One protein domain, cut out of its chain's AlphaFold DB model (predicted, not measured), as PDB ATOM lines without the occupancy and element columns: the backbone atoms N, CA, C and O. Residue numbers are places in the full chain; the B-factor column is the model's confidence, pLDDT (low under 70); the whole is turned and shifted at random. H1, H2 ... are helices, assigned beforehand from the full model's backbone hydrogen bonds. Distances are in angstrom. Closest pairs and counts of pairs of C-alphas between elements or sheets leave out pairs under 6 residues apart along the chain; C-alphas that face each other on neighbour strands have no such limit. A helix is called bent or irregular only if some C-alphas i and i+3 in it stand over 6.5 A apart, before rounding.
ATOM      1  N   ARG A  92     -35.558  40.193  32.666       76.75
ATOM      2  CA  ARG A  92     -34.333  39.596  33.219       76.75
ATOM      3  C   ARG A  92     -33.746  38.490  32.344       76.75
ATOM      4  O   ARG A  92     -32.527  38.373  32.247       76.75
ATOM      5  N   ALA A  93     -34.594  37.661  31.743       73.88
ATOM      6  CA  ALA A  93     -34.155  36.598  30.844       73.88
ATOM      7  C   ALA A  93     -33.637  37.194  29.528       73.88
ATOM      8  O   ALA A  93     -32.576  36.795  29.049       73.88
ATOM      9  N   LEU A  94     -34.323  38.219  29.018       81.75
ATOM     10  CA  LEU A  94     -33.898  38.958  27.833       81.75
ATOM     11  C   LEU A  94     -32.543  39.655  28.051       81.75
ATOM     12  O   LEU A  94     -31.639  39.531  27.228       81.75
ATOM     13  N   ALA A  95     -32.360  40.314  29.198       80.56
ATOM     14  CA  ALA A  95     -31.103  40.961  29.567       80.56
ATOM     15  C   ALA A  95     -29.938  39.962  29.659       80.56
ATOM     16  O   ALA A  95     -28.856  40.226  29.141       80.56
ATOM     17  N   ARG A  96     -30.153  38.783  30.264       79.44
ATOM     18  CA  ARG A  96     -29.129  37.722  30.337       79.44
ATOM     19  C   ARG A  96     -28.733  37.199  28.957       79.44
ATOM     20  O   ARG A  96     -27.547  36.991  28.715       79.44
ATOM     21  N   MET A  97     -29.697  37.031  28.051       80.38
ATOM     22  CA  MET A  97     -29.414  36.661  26.661       80.38
ATOM     23  C   MET A  97     -28.564  37.736  25.973       80.38
ATOM     24  O   MET A  97     -27.551  37.413  25.356       80.38
ATOM     25  N   PHE A  98     -28.933  39.012  26.109       82.00
ATOM     26  CA  PHE A  98     -28.173  40.113  25.519       82.00
ATOM     27  C   PHE A  98     -26.743  40.196  26.044       82.00
ATOM     28  O   PHE A  98     -25.831  40.403  25.250       82.00
ATOM     29  N   ILE A  99     -26.529  39.968  27.343       82.75
ATOM     30  CA  ILE A  99     -25.184  39.882  27.926       82.75
ATOM     31  C   ILE A  99     -24.362  38.783  27.234       82.75
ATOM     32  O   ILE A  99     -23.217  39.025  26.865       82.75
ATOM     33  N   GLY A 100     -24.950  37.606  26.999       80.75
ATOM     34  CA  GLY A 100     -24.286  36.513  26.281       80.75
ATOM     35  C   GLY A 100     -23.951  36.856  24.825       80.75
ATOM     36  O   GLY A 100     -22.846  36.581  24.366       80.75
ATOM     37  N   LEU A 101     -24.870  37.507  24.106       82.31
ATOM     38  CA  LEU A 101     -24.644  37.924  22.716       82.31
ATOM     39  C   LEU A 101     -23.579  39.027  22.599       82.31
ATOM     40  O   LEU A 101     -22.791  39.012  21.654       82.31
ATOM     41  N   LEU A 102     -23.537  39.950  23.565       82.56
ATOM     42  CA  LEU A 102     -22.539  41.020  23.648       82.56
ATOM     43  C   LEU A 102     -21.155  40.500  24.054       82.56
ATOM     44  O   LEU A 102     -20.159  41.028  23.576       82.56
ATOM     45  N   ALA A 103     -21.069  39.438  24.862       81.88
ATOM     46  CA  ALA A 103     -19.792  38.829  25.244       81.88
ATOM     47  C   ALA A 103     -18.994  38.278  24.042       81.88
ATOM     48  O   ALA A 103     -17.779  38.126  24.128       81.88
ATOM     49  N   GLY A 104     -19.670  37.995  22.920       74.50
ATOM     50  CA  GLY A 104     -19.060  37.568  21.656       74.50
ATOM     51  C   GLY A 104     -18.856  38.686  20.625       74.50
ATOM     52  O   GLY A 104     -18.653  38.385  19.445       74.50
ATOM     53  N   ILE A 105     -18.996  39.956  21.012       82.94
ATOM     54  CA  ILE A 105     -18.760  41.129  20.156       82.94
ATOM     55  C   ILE A 105     -17.485  41.830  20.641       82.94
ATOM     56  O   ILE A 105     -17.235  41.898  21.842       82.94
ATOM     57  N   ASP A 106     -16.661  42.322  19.710       82.50
ATOM     58  CA  ASP A 106     -15.429  43.041  20.054       82.50
ATOM     59  C   ASP A 106     -15.762  44.281  20.910       82.50
ATOM     60  O   ASP A 106     -16.469  45.177  20.435       82.50
ATOM     61  N   PRO A 107     -15.255  44.379  22.155       76.88
ATOM     62  CA  PRO A 107     -15.523  45.516  23.031       76.88
ATOM     63  C   PRO A 107     -14.939  46.838  22.513       76.88
ATOM     64  O   PRO A 107     -15.309  47.898  23.017       76.88
ATOM     65  N   LYS A 108     -14.028  46.799  21.531       85.81
ATOM     66  CA  LYS A 108     -13.448  47.989  20.894       85.81
ATOM     67  C   LYS A 108     -14.281  48.524  19.728       85.81
ATOM     68  O   LYS A 108     -14.011  49.637  19.279       85.81
ATOM     69  N   ALA A 109     -15.262  47.763  19.239       83.88
ATOM     70  CA  ALA A 109     -16.157  48.211  18.177       83.88
ATOM     71  C   ALA A 109     -16.977  49.428  18.631       83.88
ATOM     72  O   ALA A 109     -17.259  49.594  19.822       83.88
ATOM     73  N   SER A 110     -17.385  50.279  17.690       88.06
ATOM     74  CA  SER A 110     -18.241  51.425  18.020       88.06
ATOM     75  C   SER A 110     -19.603  50.961  18.548       88.06
ATOM     76  O   SER A 110     -20.068  49.871  18.225       88.06
ATOM     77  N   ARG A 111     -20.286  51.785  19.350       80.75
ATOM     78  CA  ARG A 111     -21.604  51.424  19.905       80.75
ATOM     79  C   ARG A 111     -22.628  51.088  18.812       80.75
ATOM     80  O   ARG A 111     -23.426  50.171  18.993       80.75
ATOM     81  N   ASP A 112     -22.568  51.793  17.685       79.62
ATOM     82  CA  ASP A 112     -23.444  51.565  16.533       79.62
ATOM     83  C   ASP A 112     -23.126  50.234  15.843       79.62
ATOM     84  O   ASP A 112     -24.023  49.463  15.506       79.62
ATOM     85  N   GLU A 113     -21.843  49.911  15.702       80.38
ATOM     86  CA  GLU A 113     -21.385  48.638  15.151       80.38
ATOM     87  C   GLU A 113     -21.750  47.460  16.065       80.38
ATOM     88  O   GLU A 113     -22.261  46.443  15.596       80.38
ATOM     89  N   GLN A 114     -21.599  47.622  17.382       84.06
ATOM     90  CA  GLN A 114     -22.056  46.639  18.367       84.06
ATOM     91  C   GLN A 114     -23.578  46.431  18.286       84.06
ATOM     92  O   GLN A 114     -24.043  45.292  18.340       84.06
ATOM     93  N   ALA A 115     -24.358  47.502  18.108       83.75
ATOM     94  CA  ALA A 115     -25.810  47.422  17.956       83.75
ATOM     95  C   ALA A 115     -26.221  46.686  16.669       83.75
ATOM     96  O   ALA A 115     -27.123  45.847  16.703       83.75
ATOM     97  N   LEU A 116     -25.536  46.941  15.550       83.81
ATOM     98  CA  LEU A 116     -25.770  46.244  14.282       83.81
ATOM     99  C   LEU A 116     -25.433  44.753  14.380       83.81
ATOM    100  O   LEU A 116     -26.221  43.911  13.948       83.81
ATOM    101  N   LEU A 117     -24.294  44.415  14.985       83.62
ATOM    102  CA  LEU A 117     -23.881  43.026  15.193       83.62
ATOM    103  C   LEU A 117     -24.838  42.281  16.131       83.62
ATOM    104  O   LEU A 117     -25.146  41.110  15.902       83.62
ATOM    105  N   LEU A 118     -25.359  42.961  17.154       84.06
ATOM    106  CA  LEU A 118     -26.388  42.412  18.031       84.06
ATOM    107  C   LEU A 118     -27.693  42.149  17.264       84.06
ATOM    108  O   LEU A 118     -28.259  41.061  17.376       84.06
ATOM    109  N   ALA A 119     -28.141  43.102  16.441       84.31
ATOM    110  CA  ALA A 119     -29.356  42.980  15.634       84.31
ATOM    111  C   ALA A 119     -29.286  41.828  14.619       84.31
ATOM    112  O   ALA A 119     -30.266  41.110  14.437       84.31
ATOM    113  N   GLN A 120     -28.122  41.597  14.010       83.69
ATOM    114  CA  GLN A 120     -27.913  40.468  13.097       83.69
ATOM    115  C   GLN A 120     -27.993  39.106  13.805       83.69
ATOM    116  O   GLN A 120     -28.398  38.117  13.198       83.69
ATOM    117  N   ARG A 121     -27.629  39.041  15.091       80.38
ATOM    118  CA  ARG A 121     -27.602  37.797  15.883       80.38
ATOM    119  C   ARG A 121     -28.901  37.527  16.649       80.38
ATOM    120  O   ARG A 121     -29.153  36.391  17.052       80.38
ATOM    121  N   LEU A 122     -29.743  38.546  16.814       81.81
ATOM    122  CA  LEU A 122     -31.020  38.472  17.523       81.81
ATOM    123  C   LEU A 122     -31.985  37.380  17.021       81.81
ATOM    124  O   LEU A 122     -32.523  36.666  17.867       81.81
ATOM    125  N   PRO A 123     -32.208  37.181  15.705       76.88
ATOM    126  CA  PRO A 123     -33.146  36.165  15.215       76.88
ATOM    127  C   PRO A 123     -32.793  34.743  15.669       76.88
ATOM    128  O   PRO A 123     -33.673  33.947  16.000       76.88
ATOM    129  N   ILE A 124     -31.494  34.440  15.735       72.31
ATOM    130  CA  ILE A 124     -30.978  33.143  16.180       72.31
ATOM    131  C   ILE A 124     -31.179  32.994  17.694       72.31
ATOM    132  O   ILE A 124     -31.707  31.978  18.142       72.31
ATOM    133  N   GLY A 125     -30.836  34.024  18.477       69.94
ATOM    134  CA  GLY A 125     -31.004  34.009  19.937       69.94
ATOM    135  C   GLY A 125     -32.466  33.908  20.387       69.94
ATOM    136  O   GLY A 125     -32.784  33.171  21.318       69.94
ATOM    137  N   LEU A 126     -33.380  34.585  19.689       70.44
ATOM    138  CA  LEU A 126     -34.815  34.521  19.980       70.44
ATOM    139  C   LEU A 126     -35.438  33.173  19.589       70.44
ATOM    140  O   LEU A 126     -36.343  32.705  20.279       70.44
ATOM    141  N   SER A 127     -34.938  32.524  18.532       70.31
ATOM    142  CA  SER A 127     -35.395  31.182  18.142       70.31
ATOM    143  C   SER A 127     -35.028  30.137  19.202       70.31
ATOM    144  O   SER A 127     -35.881  29.355  19.604       70.31
ATOM    145  N   GLN A 128     -33.806  30.200  19.742       68.50
ATOM    146  CA  GLN A 128     -33.347  29.306  20.817       68.50
ATOM    147  C   GLN A 128     -34.139  29.479  22.122       68.50
ATOM    148  O   GLN A 128     -34.359  28.511  22.843       68.50
ATOM    149  N   LEU A 129     -34.582  30.702  22.435       62.75
ATOM    150  CA  LEU A 129     -35.439  30.952  23.598       62.75
ATOM    151  C   LEU A 129     -36.864  30.434  23.407       62.75
ATOM    152  O   LEU A 129     -37.454  29.964  24.375       62.75
ATOM    153  N   ARG A 130     -37.414  30.501  22.189       61.78
ATOM    154  CA  ARG A 130     -38.749  29.962  21.898       61.78
ATOM    155  C   ARG A 130     -38.809  28.455  22.141       61.78
ATOM    156  O   ARG A 130     -39.789  27.989  22.703       61.78
ATOM    157  N   ASP A 131     -37.752  27.735  21.781       60.62
ATOM    158  CA  ASP A 131     -37.674  26.277  21.938       60.62
ATOM    159  C   ASP A 131     -37.453  25.838  23.405       60.62
ATOM    160  O   ASP A 131     -37.652  24.674  23.740       60.62
ATOM    161  N   LEU A 132     -37.054  26.762  24.291       57.06
ATOM    162  CA  LEU A 132     -36.818  26.521  25.724       57.06
ATOM    163  C   LEU A 132     -37.990  26.937  26.628       57.06
ATOM    164  O   LEU A 132     -37.942  26.698  27.837       57.06
TER     165      LEU A 132
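This is residues 92 to 132 of the 160 residues of the protein "XRE family transcriptional regulator" of Sphingomonas sp. UV9 (UniProt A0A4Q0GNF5). A long helix, H2, is bent into an open bow, and the shorter helix H1 lies over the inner side of its bend, loosely placed with few contacts. A loop of residues 104 to 110 joins H1 to the start of H2 at one end of the shape. The printed part has 41 residues, with two named helices in the order H1, H2 and no named strand; its class is all helix. It is only just compact, close to loose, with a radius of gyration of the C-alphas of 10.6 A, and it is elongated, spanning 32 by 18 by 13 A.

Look first at H2, residues 111 to 130, assigned as one helix by its hydrogen bonds but bent: C-alphas 120 and 123 are 7.1 A apart. Its arms, H2a at residues 111 to 120 and H2b at residues 123 to 130, stand at a steep tilt of 60 degrees. Then find H1, residues 92 to 103. With residues 101 to 102 alone it only just touches H2a, with 3 pairs of C-alphas within 8 A; the closest C-alphas, those of Leu 101 and Leu 118, are 6.7 A apart. Their lines are only just about perpendicular, at 71 degrees. H1 and H2b are close but not clearly touching; their closest C-alphas, those of Met 97 and Gly 125, are 7.4 A apart. These two run opposite ways at a tilt of 36 degrees, only just steep. In H1, H2a and H2b every O i to N i+4 pair is within hydrogen-bond range.

Find C-alpha 111 at (-21.604, 51.424, 19.905); from there H2a runs 14.4 A to C-alpha 120. H2b covers 10.7 A and ends at C-alpha 130, (-38.749, 29.962, 21.898). H1 begins at C-alpha 92, (-34.333, 39.596, 33.219), and runs 16.6 A to C-alpha 103.

The C-alphas farthest apart, those of Lys 108 and Asp 131, are 32.5 A apart. The printed part has no cut, and the link from H1 to H2 is short, with 7 residues. Mean pLDDT of the printed part is 78.1; look for low confidence, under 70, at residue 125 and residues 128 to 132.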